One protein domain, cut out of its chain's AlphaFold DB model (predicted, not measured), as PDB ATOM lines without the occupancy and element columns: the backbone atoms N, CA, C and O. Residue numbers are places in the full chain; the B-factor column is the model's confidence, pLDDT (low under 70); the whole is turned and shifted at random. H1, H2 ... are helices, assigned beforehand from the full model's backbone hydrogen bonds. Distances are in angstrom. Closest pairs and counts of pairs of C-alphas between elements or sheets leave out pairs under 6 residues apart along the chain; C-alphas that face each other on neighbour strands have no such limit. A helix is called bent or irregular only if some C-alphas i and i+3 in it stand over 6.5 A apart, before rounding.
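This is residues 51 to 162 of the 227 residues of an uncharacterized protein of Hordeum vulgare subsp. vulgare (UniProt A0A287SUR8). Three helices, H2, H5 and H7, lie side by side in a row with the longest helix, H5, in its middle, and the pair H4 and H6, side by side with each other, crosses over one side of that row. Short H3 packs on H4 and H5, while H1 lies at one end of the long axis and the loop of residues 119 to 132 reaches towards the other. The printed part has 112 residues with seven named helices, H1 to H7 in chain order, and no named strand: all helix. It is compact, with a radius of gyration of the C-alphas of 14.2 A, yet elongated, spanning 47 by 25 by 19 A.

Find C-alpha 101 at (61.472, 71.725, 162.319); from there H5, residues 101 to 118, runs 24.6 A, with a kink of 36 degrees near residue 108. H5 is irregular, with C-alphas 102 and 105 8.6 A apart. H2 is residues 63 to 73, 15.4 A, and H7 is residues 147 to 158, 14.6 A, ending at C-alpha 158 at (74.110, 77.154, 139.774). H7 is only just irregular, with C-alphas 155 and 158 6.6 A apart. Look next for H4, residues 84 to 92, 12.0 A, and H6, residues 133 to 145, 19.6 A. H3 is residues 75 to 79, and H1, residues 51 to 60, begins at C-alpha 51 at (55.004, 59.736, 166.321).

Begin at H5, a hub that, like H4, touches four helices. With residues 106 to 114 alone it touches H2, the same way at a shallow tilt of 17 degrees; the closest C-alphas, of Ile 72 and Leu 110, are 5.1 A apart. H5 touches H7 the same way at a shallow tilt of 23 degrees, closest at the C-alphas of Ala 115 and Leu 153, 4.8 A. H2 and H7 are apart. H4 touches H5 at a steep tilt of 48 degrees, opposite ways, closest at the C-alphas of Ala 92 and Ile 107, 6.2 A. H4 touches H6 the same way at a shallow tilt of 18 degrees, closest at the C-alphas of Tyr 89 and Ile 142, 6.6 A. H6 and H7 touch only at the corner. H1 is close to but not clearly touching H2. Every O i to N i+4 pair is within hydrogen-bond range in H1, H2, H3, H4 and H7, against 12 of 14 in H5 and 7 of 9 in H6.

The C-alphas of Lys 52 and Asp 124, the two farthest apart, are 47.5 A from each other. The printed part has no cut, and its one long link is residues 119 to 132. Look there for the low confidence: residues 125 to 126 are under 70, while the mean pLDDT of the printed part is 90.5.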
ATOM      1  N   ILE A  51      54.363  58.583 166.968       82.00
ATOM      2  CA  ILE A  51      55.004  59.736 166.321       82.00
ATOM      3  C   ILE A  51      55.604  60.639 167.394       82.00
ATOM      4  O   ILE A  51      56.792  60.946 167.327       82.00
ATOM      5  N   LYS A  52      54.822  60.982 168.424       81.19
ATOM      6  CA  LYS A  52      55.305  61.818 169.535       81.19
ATOM      7  C   LYS A  52      56.448  61.155 170.287       81.19
ATOM      8  O   LYS A  52      57.428  61.812 170.613       81.19
ATOM      9  N   TRP A  53      56.363  59.847 170.527       84.50
ATOM     10  CA  TRP A  53      57.442  59.121 171.194       84.50
ATOM     11  C   TRP A  53      58.737  59.107 170.373       84.50
ATOM     12  O   TRP A  53      59.802  59.349 170.931       84.50
ATOM     13  N   ARG A  54      58.661  58.897 169.052       84.31
ATOM     14  CA  ARG A  54      59.843  58.965 168.173       84.31
ATOM     15  C   ARG A  54      60.440  60.366 168.104       84.31
ATOM     16  O   ARG A  54      61.659  60.489 168.151       84.31
ATOM     17  N   GLN A  55      59.604  61.402 168.049       79.81
ATOM     18  CA  GLN A  55      60.065  62.790 168.119       79.81
ATOM     19  C   GLN A  55      60.807  63.055 169.423       79.81
ATOM     20  O   GLN A  55      61.920  63.567 169.419       79.81
ATOM     21  N   GLU A  56      60.202  62.672 170.547       81.88
ATOM     22  CA  GLU A  56      60.815  62.840 171.855       81.88
ATOM     23  C   GLU A  56      62.111  62.048 171.980       81.88
ATOM     24  O   GLU A  56      63.057  62.574 172.540       81.88
ATOM     25  N   LEU A  57      62.191  60.819 171.469       83.44
ATOM     26  CA  LEU A  57      63.437  60.053 171.474       83.44
ATOM     27  C   LEU A  57      64.530  60.768 170.690       83.44
ATOM     28  O   LEU A  57      65.633  60.920 171.203       83.44
ATOM     29  N   LEU A  58      64.218  61.224 169.475       81.69
ATOM     30  CA  LEU A  58      65.174  61.916 168.622       81.69
ATOM     31  C   LEU A  58      65.684  63.196 169.299       81.69
ATOM     32  O   LEU A  58      66.889  63.423 169.325       81.69
ATOM     33  N   VAL A  59      64.779  63.981 169.897       78.12
ATOM     34  CA  VAL A  59      65.085  65.272 170.535       78.12
ATOM     35  C   VAL A  59      65.742  65.111 171.907       78.12
ATOM     36  O   VAL A  59      66.771  65.721 172.166       78.12
ATOM     37  N   ARG A  60      65.190  64.276 172.796       75.12
ATOM     38  CA  ARG A  60      65.682  64.100 174.178       75.12
ATOM     39  C   ARG A  60      67.027  63.393 174.259       75.12
ATOM     40  O   ARG A  60      67.684  63.507 175.285       75.12
ATOM     41  N   SER A  61      67.385  62.608 173.246       75.12
ATOM     42  CA  SER A  61      68.701  61.966 173.182       75.12
ATOM     43  C   SER A  61      69.768  62.856 172.551       75.12
ATOM     44  O   SER A  61      70.904  62.410 172.442       75.12
ATOM     45  N   GLU A  62      69.402  64.057 172.079       82.38
ATOM     46  CA  GLU A  62      70.272  64.951 171.295       82.38
ATOM     47  C   GLU A  62      70.862  64.273 170.042       82.38
ATOM     48  O   GLU A  62      71.744  64.806 169.370       82.38
ATOM     49  N   LEU A  63      70.328  63.104 169.664       87.31
ATOM     50  CA  LEU A  63      70.806  62.310 168.538       87.31
ATOM     51  C   LEU A  63      70.699  63.087 167.227       87.31
ATOM     52  O   LEU A  63      71.558  62.936 166.362       87.31
ATOM     53  N   TYR A  64      69.671  63.930 167.076       87.50
ATOM     54  CA  TYR A  64      69.543  64.768 165.884       87.50
ATOM     55  C   TYR A  64      70.728  65.726 165.721       87.50
ATOM     56  O   TYR A  64      71.121  65.995 164.591       87.50
ATOM     57  N   GLU A  65      71.307  66.234 166.814       88.94
ATOM     58  CA  GLU A  65      72.427  67.176 166.749       88.94
ATOM     59  C   GLU A  65      73.660  66.490 166.202       88.94
ATOM     60  O   GLU A  65      74.236  66.952 165.219       88.94
ATOM     61  N   VAL A  66      74.005  65.351 166.801       92.31
ATOM     62  CA  VAL A  66      75.148  64.538 166.386       92.31
ATOM     63  C   VAL A  66      74.959  64.042 164.955       92.31
ATOM     64  O   VAL A  66      75.906  64.045 164.171       92.31
ATOM     65  N   LEU A  67      73.736  63.658 164.578       93.31
ATOM     66  CA  LEU A  67      73.427  63.207 163.223       93.31
ATOM     67  C   LEU A  67      73.592  64.328 162.188       93.31
ATOM     68  O   LEU A  67      74.188  64.094 161.137       93.31
ATOM     69  N   ILE A  68      73.078  65.530 162.470       94.12
ATOM     70  CA  ILE A  68      73.225  66.683 161.572       94.12
ATOM     71  C   ILE A  68      74.701  67.067 161.449       94.12
ATOM     72  O   ILE A  68      75.171  67.252 160.329       94.12
ATOM     73  N   GLU A  69      75.437  67.126 162.561       95.56
ATOM     74  CA  GLU A  69      76.868  67.453 162.560       95.56
ATOM     75  C   GLU A  69      77.669  66.434 161.739       95.56
ATOM     76  O   GLU A  69      78.400  66.803 160.824       95.56
ATOM     77  N   THR A  70      77.417  65.138 161.956       96.69
ATOM     78  CA  THR A  70      78.046  64.059 161.178       96.69
ATOM     79  C   THR A  70      77.746  64.204 159.684       96.69
ATOM     80  O   THR A  70      78.627  63.992 158.849       96.69
ATOM     81  N   CYS A  71      76.517  64.592 159.319       97.31
ATOM     82  CA  CYS A  71      76.165  64.850 157.924       97.31
ATOM     83  C   CYS A  71      76.923  66.050 157.347       97.31
ATOM     84  O   CYS A  71      77.362  65.973 156.204       97.31
ATOM     85  N   ILE A  72      77.083  67.135 158.116       97.31
ATOM     86  CA  ILE A  72      77.810  68.348 157.707       97.31
ATOM     87  C   ILE A  72      79.287  68.031 157.450       97.31
ATOM     88  O   ILE A  72      79.818  68.404 156.402       97.31
ATOM     89  N   GLU A  73      79.935  67.329 158.378       97.56
ATOM     90  CA  GLU A  73      81.361  66.997 158.299       97.56
ATOM     91  C   GLU A  73      81.677  66.047 157.133       97.56
ATOM     92  O   GLU A  73      82.726  66.168 156.501       97.56
ATOM     93  N   ASN A  74      80.747  65.147 156.799       96.88
ATOM     94  CA  ASN A  74      80.980  64.049 155.857       96.88
ATOM     95  C   ASN A  74      80.181  64.173 154.547       96.88
ATOM     96  O   ASN A  74      80.041  63.187 153.824       96.88
ATOM     97  N   VAL A  75      79.668  65.364 154.197       96.06
ATOM     98  CA  VAL A  75      78.866  65.595 152.971       96.06
ATOM     99  C   VAL A  75      79.502  64.968 151.730       96.06
ATOM    100  O   VAL A  75      78.813  64.303 150.958       96.06
ATOM    101  N   GLY A  76      80.809  65.181 151.536       93.12
ATOM    102  CA  GLY A  76      81.526  64.707 150.352       93.12
ATOM    103  C   GLY A  76      81.436  63.190 150.187       93.12
ATOM    104  O   GLY A  76      81.091  62.703 149.110       93.12
ATOM    105  N   GLU A  77      81.666  62.446 151.266       93.69
ATOM    106  CA  GLU A  77      81.590  60.985 151.264       93.69
ATOM    107  C   GLU A  77      80.137  60.502 151.194       93.69
ATOM    108  O   GLU A  77      79.788  59.653 150.373       93.69
ATOM    109  N   LEU A  78      79.246  61.083 152.002       95.44
ATOM    110  CA  LEU A  78      77.850  60.652 152.089       95.44
ATOM    111  C   LEU A  78      77.109  60.802 150.757       95.44
ATOM    112  O   LEU A  78      76.392  59.880 150.368       95.44
ATOM    113  N   LEU A  79      77.333  61.897 150.017       93.56
ATOM    114  CA  LEU A  79      76.752  62.116 148.684       93.56
ATOM    115  C   LEU A  79      77.074  60.988 147.692       93.56
ATOM    116  O   LEU A  79      76.273  60.707 146.801       93.56
ATOM    117  N   ARG A  80      78.240  60.352 147.841       92.19
ATOM    118  CA  ARG A  80      78.818  59.400 146.881       92.19
ATOM    119  C   ARG A  80      78.672  57.941 147.316       92.19
ATOM    120  O   ARG A  80      79.125  57.037 146.624       92.19
ATOM    121  N   THR A  81      78.025  57.680 148.453       91.44
ATOM    122  CA  THR A  81      77.830  56.316 148.973       91.44
ATOM    123  C   THR A  81      76.409  55.802 148.748       91.44
ATOM    124  O   THR A  81      75.448  56.567 148.648       91.44
ATOM    125  N   ASN A  82      76.264  54.473 148.710       87.69
ATOM    126  CA  ASN A  82      74.980  53.792 148.499       87.69
ATOM    127  C   ASN A  82      73.912  54.164 149.531       87.69
ATOM    128  O   ASN A  82      72.777  54.447 149.163       87.69
ATOM    129  N   PHE A  83      74.301  54.211 150.804       90.25
ATOM    130  CA  PHE A  83      73.377  54.420 151.921       90.25
ATOM    131  C   PHE A  83      73.496  55.814 152.543       90.25
ATOM    132  O   PHE A  83      72.505  56.347 153.039       90.25
ATOM    133  N   GLY A  84      74.684  56.430 152.496       93.75
ATOM    134  CA  GLY A  84      74.905  57.752 153.083       93.75
ATOM    135  C   GLY A  84      74.041  58.827 152.434       93.75
ATOM    136  O   GLY A  84      73.540  59.703 153.134       93.75
ATOM    137  N   LYS A  85      73.759  58.704 151.132       92.44
ATOM    138  CA  LYS A  85      72.869  59.626 150.423       92.44
ATOM    139  C   LYS A  85      71.434  59.621 150.963       92.44
ATOM    140  O   LYS A  85      70.785  60.659 150.949       92.44
ATOM    141  N   ASP A  86      70.936  58.481 151.442       93.38
ATOM    142  CA  ASP A  86      69.555  58.367 151.915       93.38
ATOM    143  C   ASP A  86      69.433  58.969 153.315       93.38
ATOM    144  O   ASP A  86      68.472  59.676 153.609       93.38
ATOM    145  N   VAL A  87      70.459  58.781 154.152       94.44
ATOM    146  CA  VAL A  87      70.572  59.487 155.436       94.44
ATOM    147  C   VAL A  87      70.658  60.995 155.198       94.44
ATOM    148  O   VAL A  87      69.906  61.763 155.796       94.44
ATOM    149  N   LEU A  88      71.523  61.417 154.274       95.94
ATOM    150  CA  LEU A  88      71.718  62.822 153.935       95.94
ATOM    151  C   LEU A  88      70.435  63.461 153.384       95.94
ATOM    152  O   LEU A  88      70.114  64.586 153.756       95.94
ATOM    153  N   TYR A  89      69.685  62.736 152.545       95.88
ATOM    154  CA  TYR A  89      68.370  63.148 152.057       95.88
ATOM    155  C   TYR A  89      67.417  63.444 153.212       95.88
ATOM    156  O   TYR A  89      66.913  64.562 153.311       95.88
ATOM    157  N   GLU A  90      67.185  62.455 154.081       94.19
ATOM    158  CA  GLU A  90      66.196  62.556 155.155       94.19
ATOM    159  C   GLU A  90      66.526  63.715 156.099       94.19
ATOM    160  O   GLU A  90      65.639  64.483 156.465       94.19
ATOM    161  N   VAL A  91      67.804  63.907 156.438       94.44
ATOM    162  CA  VAL A  91      68.236  65.026 157.286       94.44
ATOM    163  C   VAL A  91      68.077  66.367 156.559       94.44
ATOM    164  O   VAL A  91      67.552  67.318 157.140       94.44
ATOM    165  N   ALA A  92      68.468  66.456 155.283       95.00
ATOM    166  CA  ALA A  92      68.394  67.696 154.510       95.00
ATOM    167  C   ALA A  92      66.955  68.183 154.278       95.00
ATOM    168  O   ALA A  92      66.734  69.393 154.206       95.00
ATOM    169  N   VAL A  93      65.975  67.280 154.187       93.31
ATOM    170  CA  VAL A  93      64.551  67.648 154.060       93.31
ATOM    171  C   VAL A  93      63.847  67.837 155.412       93.31
ATOM    172  O   VAL A  93      62.656  68.127 155.439       93.31
ATOM    173  N   GLY A  94      64.566  67.710 156.535       88.81
ATOM    174  CA  GLY A  94      64.027  67.914 157.888       88.81
ATOM    175  C   GLY A  94      63.323  66.691 158.493       88.81
ATOM    176  O   GLY A  94      62.665  66.796 159.534       88.81
ATOM    177  N   GLY A  95      63.484  65.528 157.863       87.19
ATOM    178  CA  GLY A  95      62.877  64.258 158.234       87.19
ATOM    179  C   GLY A  95      61.382  64.190 157.930       87.19
ATOM    180  O   GLY A  95      60.666  65.192 157.865       87.19
ATOM    181  N   LYS A  96      60.868  62.967 157.779       82.12
ATOM    182  CA  LYS A  96      59.427  62.737 157.610       82.12
ATOM    183  C   LYS A  96      58.623  63.378 158.750       82.12
ATOM    184  O   LYS A  96      58.983  63.236 159.912       82.12
ATOM    185  N   ASN A  97      57.496  64.012 158.426       78.12
ATOM    186  CA  ASN A  97      56.639  64.735 159.379       78.12
ATOM    187  C   ASN A  97      57.322  65.934 160.070       78.12
ATOM    188  O   ASN A  97      56.878  66.331 161.143       78.12
ATOM    189  N   ASN A  98      58.380  66.496 159.474       72.69
ATOM    190  CA  ASN A  98      59.102  67.663 159.987       72.69
ATOM    191  C   ASN A  98      59.649  67.462 161.411       72.69
ATOM    192  O   ASN A  98      59.645  68.384 162.227       72.69
ATOM    193  N   PHE A  99      60.139  66.258 161.734       78.19
ATOM    194  CA  PHE A  99      60.703  65.974 163.061       78.19
ATOM    195  C   PHE A  99      61.854  66.916 163.451       78.19
ATOM    196  O   PHE A  99      62.127  67.068 164.641       78.19
ATOM    197  N   LEU A 100      62.502  67.556 162.473       79.75
ATOM    198  CA  LEU A 100      63.607  68.489 162.670       79.75
ATOM    199  C   LEU A 100      63.221  69.974 162.491       79.75
ATOM    200  O   LEU A 100      64.104  70.819 162.365       79.75
ATOM    201  N   GLU A 101      61.931  70.331 162.504       72.38
ATOM    202  CA  GLU A 101      61.472  71.725 162.319       72.38
ATOM    203  C   GLU A 101      62.123  72.715 163.309       72.38
ATOM    204  O   GLU A 101      62.490  73.833 162.945       72.38
ATOM    205  N   GLY A 102      62.365  72.283 164.552       73.31
ATOM    206  CA  GLY A 102      62.975  73.111 165.599       73.31
ATOM    207  C   GLY A 102      64.474  73.397 165.442       73.31
ATOM    208  O   GLY A 102      65.011  74.177 166.223       73.31
ATOM    209  N   VAL A 103      65.167  72.784 164.474       80.56
ATOM    210  CA  VAL A 103      66.641  72.876 164.315       80.56
ATOM    211  C   VAL A 103      67.048  73.384 162.930       80.56
ATOM    212  O   VAL A 103      68.111  73.062 162.395       80.56
ATOM    213  N   THR A 104      66.178  74.220 162.369       82.94
ATOM    214  CA  THR A 104      66.260  74.771 161.013       82.94
ATOM    215  C   THR A 104      67.605  75.450 160.714       82.94
ATOM    216  O   THR A 104      68.159  75.251 159.635       82.94
ATOM    217  N   ASP A 105      68.201  76.160 161.679       88.62
ATOM    218  CA  ASP A 105      69.498  76.824 161.484       88.62
ATOM    219  C   ASP A 105      70.624  75.834 161.154       88.62
ATOM    220  O   ASP A 105      71.416  76.075 160.241       88.62
ATOM    221  N   ARG A 106      70.678  74.679 161.833       90.06
ATOM    222  CA  ARG A 106      71.696  73.649 161.555       90.06
ATOM    223  C   ARG A 106      71.437  72.942 160.228       90.06
ATOM    224  O   ARG A 106      72.379  72.647 159.494       90.06
ATOM    225  N   ILE A 107      70.171  72.740 159.865       93.38
ATOM    226  CA  ILE A 107      69.806  72.222 158.540       93.38
ATOM    227  C   ILE A 107      70.272  73.189 157.442       93.38
ATOM    228  O   ILE A 107      70.789  72.749 156.418       93.38
ATOM    229  N   HIS A 108      70.179  74.504 157.651       94.50
ATOM    230  CA  HIS A 108      70.723  75.478 156.703       94.50
ATOM    231  C   HIS A 108      72.251  75.415 156.589       94.50
ATOM    232  O   HIS A 108      72.785  75.603 155.491       94.50
ATOM    233  N   VAL A 109      72.967  75.100 157.674       96.81
ATOM    234  CA  VAL A 109      74.412  74.815 157.612       96.81
ATOM    235  C   VAL A 109      74.679  73.574 156.755       96.81
ATOM    236  O   VAL A 109      75.561  73.615 155.895       96.81
ATOM    237  N   LEU A 110      73.875  72.516 156.893       97.31
ATOM    238  CA  LEU A 110      73.961  71.329 156.039       97.31
ATOM    239  C   LEU A 110      73.668  71.643 154.565       97.31
ATOM    240  O   LEU A 110      74.436  71.252 153.686       97.31
ATOM    241  N   HIS A 111      72.607  72.403 154.272       97.94
ATOM    242  CA  HIS A 111      72.302  72.865 152.910       97.94
ATOM    243  C   HIS A 111      73.476  73.627 152.306       97.94
ATOM    244  O   HIS A 111      73.833  73.423 151.147       97.94
ATOM    245  N   ASN A 112      74.094  74.495 153.106       98.12
ATOM    246  CA  ASN A 112      75.267  75.247 152.714       98.12
ATOM    247  C   ASN A 112      76.472  74.334 152.435       98.12
ATOM    248  O   ASN A 112      77.160  74.555 151.442       98.12
ATOM    249  N   ALA A 113      76.710  73.307 153.255       98.31
ATOM    250  CA  ALA A 113      77.787  72.339 153.049       98.31
ATOM    251  C   ALA A 113      77.601  71.541 151.744       98.31
ATOM    252  O   ALA A 113      78.520  71.493 150.925       98.31
ATOM    253  N   ILE A 114      76.393  71.023 151.487       97.88
ATOM    254  CA  ILE A 114      76.041  70.341 150.226       97.88
ATOM    255  C   ILE A 114      76.226  71.280 149.029       97.88
ATOM    256  O   ILE A 114      76.839  70.912 148.029       97.88
ATOM    257  N   ALA A 115      75.745  72.521 149.131       98.12
ATOM    258  CA  ALA A 115      75.888  73.500 148.060       98.12
ATOM    259  C   ALA A 115      77.352  73.907 147.812       98.12
ATOM    260  O   ALA A 115      77.718  74.206 146.677       98.12
ATOM    261  N   CYS A 116      78.193  73.919 148.849       97.50
ATOM    262  CA  CYS A 116      79.630  74.141 148.721       97.50
ATOM    263  C   CYS A 116      80.339  72.959 148.042       97.50
ATOM    264  O   CYS A 116      81.191  73.208 147.191       97.50
ATOM    265  N   ASP A 117      79.982  71.706 148.359       96.25
ATOM    266  CA  ASP A 117      80.508  70.531 147.639       96.25
ATOM    267  C   ASP A 117      80.131  70.594 146.153       96.25
ATOM    268  O   ASP A 117      80.987  70.452 145.284       96.25
ATOM    269  N   ALA A 118      78.876  70.940 145.859       96.12
ATOM    270  CA  ALA A 118      78.376  71.086 144.495       96.12
ATOM    271  C   ALA A 118      78.929  72.296 143.725       96.12
ATOM    272  O   ALA A 118      78.813  72.357 142.503       96.12
ATOM    273  N   ALA A 119      79.513  73.276 144.415       96.19
ATOM    274  CA  ALA A 119      80.145  74.433 143.787       96.19
ATOM    275  C   ALA A 119      81.609  74.176 143.390       96.19
ATOM    276  O   ALA A 119      82.212  75.037 142.735       96.19
ATOM    277  N   ARG A 120      82.188  73.035 143.796       93.06
ATOM    278  CA  ARG A 120      83.554  72.643 143.427       93.06
ATOM    279  C   ARG A 120      83.661  72.515 141.899       93.06
ATOM    280  O   ARG A 120      82.700  72.115 141.252       93.06
ATOM    281  N   PRO A 121      84.798  72.874 141.282       89.38
ATOM    282  CA  PRO A 121      84.985  72.658 139.852       89.38
ATOM    283  C   PRO A 121      84.870  71.172 139.495       89.38
ATOM    284  O   PRO A 121      85.316  70.318 140.258       89.38
ATOM    285  N   ARG A 122      84.335  70.864 138.310       86.81
ATOM    286  CA  ARG A 122      84.487  69.530 137.717       86.81
ATOM    287  C   ARG A 122      85.958  69.317 137.366       86.81
ATOM    288  O   ARG A 122      86.529  70.121 136.631       86.81
ATOM    289  N   THR A 123      86.561  68.265 137.904       81.12
ATOM    290  CA  THR A 123      87.953  67.892 137.634       81.12
ATOM    291  C   THR A 123      88.046  66.389 137.428       81.12
ATOM    292  O   THR A 123      87.450  65.649 138.203       81.12
ATOM    293  N   ASP A 124      88.861  65.946 136.477       70.19
ATOM    294  CA  ASP A 124      88.978  64.523 136.115       70.19
ATOM    295  C   ASP A 124      89.809  63.687 137.115       70.19
ATOM    296  O   ASP A 124      89.949  62.477 136.952       70.19
ATOM    297  N   TYR A 125      90.393  64.324 138.135       64.81
ATOM    298  CA  TYR A 125      91.352  63.716 139.072       64.81
ATOM    299  C   TYR A 125      90.832  63.569 140.508       64.81
ATOM    300  O   TYR A 125      91.563  63.101 141.376       64.81
ATOM    301  N   VAL A 126      89.607  64.019 140.774       68.31
ATOM    302  CA  VAL A 126      88.981  64.035 142.106       68.31
ATOM    303  C   VAL A 126      87.729  63.157 142.060       68.31
ATOM    304  O   VAL A 126      87.257  62.821 140.974       68.31
ATOM    305  N   ASP A 127      87.210  62.775 143.227       75.88
ATOM    306  CA  ASP A 127      85.924  62.088 143.374       75.88
ATOM    307  C   ASP A 127      84.824  62.698 142.485       75.88
ATOM    308  O   ASP A 127      84.807  63.905 142.233       75.88
ATOM    309  N   GLU A 128      83.871  61.859 142.064       86.81
ATOM    310  CA  GLU A 128      82.732  62.214 141.201       86.81
ATOM    311  C   GLU A 128      82.110  63.567 141.581       86.81
ATOM    312  O   GLU A 128      81.843  63.817 142.755       86.81
ATOM    313  N   HIS A 129      81.867  64.479 140.636       93.12
ATOM    314  CA  HIS A 129      81.313  65.790 140.985       93.12
ATOM    315  C   HIS A 129      79.847  65.664 141.448       93.12
ATOM    316  O   HIS A 129      79.100  64.805 140.992       93.12
ATOM    317  N   ALA A 130      79.379  66.553 142.330       94.06
ATOM    318  CA  ALA A 130      78.058  66.418 142.960       94.06
ATOM    319  C   ALA A 130      76.861  66.493 141.978       94.06
ATOM    320  O   ALA A 130      75.746  66.101 142.308       94.06
ATOM    321  N   PHE A 131      77.073  67.020 140.771       94.56
ATOM    322  CA  PHE A 131      76.076  67.036 139.687       94.56
ATOM    323  C   PHE A 131      76.286  65.945 138.631       94.56
ATOM    324  O   PHE A 131      75.629  65.982 137.590       94.56
ATOM    325  N   ASP A 132      77.197  65.011 138.868       89.81
ATOM    326  CA  ASP A 132      77.391  63.855 137.999       89.81
ATOM    327  C   ASP A 132      76.476  62.702 138.440       89.81
ATOM    328  O   ASP A 132      75.674  62.868 139.366       89.81
ATOM    329  N   ASP A 133      76.525  61.597 137.696       86.75
ATOM    330  CA  ASP A 133      75.579  60.474 137.698       86.75
ATOM    331  C   ASP A 133      74.911  60.239 139.056       86.75
ATOM    332  O   ASP A 133      73.773  60.668 139.285       86.75
ATOM    333  N   TYR A 134      75.635  59.646 139.997       84.81
ATOM    334  CA  TYR A 134      75.031  59.099 141.198       84.81
ATOM    335  C   TYR A 134      74.554  60.176 142.202       84.81
ATOM    336  O   TYR A 134      73.394  60.111 142.640       84.81
ATOM    337  N   PRO A 135      75.351  61.212 142.536       90.06
ATOM    338  CA  PRO A 135      74.928  62.264 143.461       90.06
ATOM    339  C   PRO A 135      73.823  63.174 142.896       90.06
ATOM    340  O   PRO A 135      72.989  63.681 143.658       90.06
ATOM    341  N   SER A 136      73.750  63.349 141.567       92.06
ATOM    342  CA  SER A 136      72.756  64.227 140.926       92.06
ATOM    343  C   SER A 136      71.311  63.825 141.237       92.06
ATOM    344  O   SER A 136      70.441  64.690 141.388       92.06
ATOM    345  N   HIS A 137      71.052  62.522 141.404       91.38
ATOM    346  CA  HIS A 137      69.742  61.986 141.772       91.38
ATOM    347  C   HIS A 137      69.264  62.497 143.127       91.38
ATOM    348  O   HIS A 137      68.111  62.918 143.263       91.38
ATOM    349  N   LEU A 138      70.153  62.459 144.122       94.62
ATOM    350  CA  LEU A 138      69.864  62.943 145.462       94.62
ATOM    351  C   LEU A 138      69.600  64.448 145.432       94.62
ATOM    352  O   LEU A 138      68.572  64.901 145.928       94.62
ATOM    353  N   ILE A 139      70.491  65.220 144.805       96.94
ATOM    354  CA  ILE A 139      70.366  66.680 144.760       96.94
ATOM    355  C   ILE A 139      69.068  67.100 144.071       96.94
ATOM    356  O   ILE A 139      68.354  67.954 144.598       96.94
ATOM    357  N   ARG A 140      68.717  66.475 142.937       96.38
ATOM    358  CA  ARG A 140      67.424  66.708 142.277       96.38
ATOM    359  C   ARG A 140      66.266  66.471 143.241       96.38
ATOM    360  O   ARG A 140      65.354  67.288 143.292       96.38
ATOM    361  N   ARG A 141      66.295  65.373 143.998       95.81
ATOM    362  CA  ARG A 141      65.235  65.041 144.954       95.81
ATOM    363  C   ARG A 141      65.103  66.113 146.040       95.81
ATOM    364  O   ARG A 141      64.012  66.632 146.241       95.81
ATOM    365  N   ILE A 142      66.215  66.542 146.645       96.69
ATOM    366  CA  ILE A 142      66.192  67.597 147.673       96.69
ATOM    367  C   ILE A 142      65.681  68.932 147.093       96.69
ATOM    368  O   ILE A 142      64.944  69.634 147.775       96.69
ATOM    369  N   ILE A 143      66.003  69.290 145.840       97.38
ATOM    370  CA  ILE A 143      65.456  70.505 145.193       97.38
ATOM    371  C   ILE A 143      63.924  70.466 145.124       97.38
ATOM    372  O   ILE A 143      63.272  71.485 145.361       97.38
ATOM    373  N   LEU A 144      63.355  69.311 144.774       95.69
ATOM    374  CA  LEU A 144      61.907  69.150 144.629       95.69
ATOM    375  C   LEU A 144      61.189  69.184 145.983       95.69
ATOM    376  O   LEU A 144      60.109  69.765 146.076       95.69
ATOM    377  N   ASP A 145      61.810  68.617 147.018       94.88
ATOM    378  CA  ASP A 145      61.193  68.446 148.336       94.88
ATOM    379  C   ASP A 145      61.514  69.588 149.322       94.88
ATOM    380  O   ASP A 145      60.794  69.787 150.300       94.88
ATOM    381  N   CYS A 146      62.569  70.379 149.079       94.88
ATOM    382  CA  CYS A 146      63.035  71.427 149.990       94.88
ATOM    383  C   CYS A 146      63.361  72.753 149.263       94.88
ATOM    384  O   CYS A 146      64.495  72.977 148.818       94.88
ATOM    385  N   PRO A 147      62.410  73.710 149.211       95.25
ATOM    386  CA  PRO A 147      62.622  75.016 148.576       95.25
ATOM    387  C   PRO A 147      63.768  75.841 149.183       95.25
ATOM    388  O   PRO A 147      64.452  76.579 148.471       95.25
ATOM    389  N   ALA A 148      64.012  75.711 150.493       94.56
ATOM    390  CA  ALA A 148      65.115  76.400 151.165       94.56
ATOM    391  C   ALA A 148      66.487  75.897 150.681       94.56
ATOM    392  O   ALA A 148      67.395  76.699 150.425       94.56
ATOM    393  N   PHE A 149      66.620  74.581 150.483       97.38
ATOM    394  CA  PHE A 149      67.809  73.996 149.875       97.38
ATOM    395  C   PHE A 149      67.980  74.474 148.433       97.38
ATOM    396  O   PHE A 149      69.066  74.926 148.075       97.38
ATOM    397  N   ALA A 150      66.914  74.443 147.625       98.19
ATOM    398  CA  ALA A 150      66.955  74.906 146.238       98.19
ATOM    399  C   ALA A 150      67.460  76.358 146.133       98.19
ATOM    400  O   ALA A 150      68.374  76.653 145.366       98.19
ATOM    401  N   ALA A 151      66.955  77.269 146.969       98.00
ATOM    402  CA  ALA A 151      67.442  78.650 146.998       98.00
ATOM    403  C   ALA A 151      68.942  78.747 147.354       98.00
ATOM    404  O   ALA A 151      69.686  79.534 146.755       98.00
ATOM    405  N   THR A 152      69.399  77.931 148.307       98.38
ATOM    406  CA  THR A 152      70.800  77.885 148.751       98.38
ATOM    407  C   THR A 152      71.723  77.348 147.662       98.38
ATOM    408  O   THR A 152      72.729  77.985 147.329       98.38
ATOM    409  N   LEU A 153      71.362  76.209 147.068       98.44
ATOM    410  CA  LEU A 153      72.106  75.576 145.988       98.44
ATOM    411  C   LEU A 153      72.197  76.500 144.776       98.44
ATOM    412  O   LEU A 153      73.280  76.675 144.221       98.44
ATOM    413  N   TRP A 154      71.094  77.150 144.402       98.19
ATOM    414  CA  TRP A 154      71.090  78.085 143.285       98.19
ATOM    415  C   TRP A 154      72.099  79.207 143.473       98.19
ATOM    416  O   TRP A 154      72.954  79.439 142.618       98.19
ATOM    417  N   LYS A 155      72.036  79.877 144.629       97.88
ATOM    418  CA  LYS A 155      72.907  81.008 144.954       97.88
ATOM    419  C   LYS A 155      74.387  80.623 144.939       97.88
ATOM    420  O   LYS A 155      75.213  81.462 144.585       97.88
ATOM    421  N   LYS A 156      74.724  79.401 145.358       97.62
ATOM    422  CA  LYS A 156      76.114  78.971 145.560       97.62
ATOM    423  C   LYS A 156      76.728  78.222 144.385       97.62
ATOM    424  O   LYS A 156      77.907  78.426 144.107       97.62
ATOM    425  N   ALA A 157      75.953  77.383 143.707       96.94
ATOM    426  CA  ALA A 157      76.480  76.429 142.738       96.94
ATOM    427  C   ALA A 157      75.964  76.635 141.306       96.94
ATOM    428  O   ALA A 157      76.701  76.326 140.373       96.94
ATOM    429  N   LEU A 158      74.749  77.166 141.103       96.75
ATOM    430  CA  LEU A 158      74.110  77.154 139.774       96.75
ATOM    431  C   LEU A 158      73.970  78.519 139.104       96.75
ATOM    432  O   LEU A 158      74.098  78.587 137.884       96.75
ATOM    433  N   LYS A 159      73.728  79.598 139.857       96.94
ATOM    434  CA  LYS A 159      73.476  80.924 139.275       96.94
ATOM    435  C   LYS A 159      74.648  81.374 138.394       96.94
ATOM    436  O   LYS A 159      75.781  81.487 138.862       96.94
ATOM    437  N   GLY A 160      74.358  81.667 137.131       96.50
ATOM    438  CA  GLY A 160      75.323  82.035 136.091       96.50
ATOM    439  C   GLY A 160      76.093  80.856 135.485       96.50
ATOM    440  O   GLY A 160      76.997  81.074 134.680       96.50
ATOM    441  N   LYS A 161      75.774  79.618 135.871       95.50
ATOM    442  CA  LYS A 161      76.478  78.391 135.475       95.50
ATOM    443  C   LYS A 161      75.549  77.342 134.863       95.50
ATOM    444  O   LYS A 161      76.035  76.276 134.493       95.50
ATOM    445  N   CYS A 162      74.252  77.609 134.691       95.06
ATOM    446  CA  CYS A 162      73.295  76.592 134.232       95.06
ATOM    447  C   CYS A 162      73.668  75.991 132.875       95.06
ATOM    448  O   CYS A 162      73.480  74.798 132.671       95.06
TER     449      CYS A 162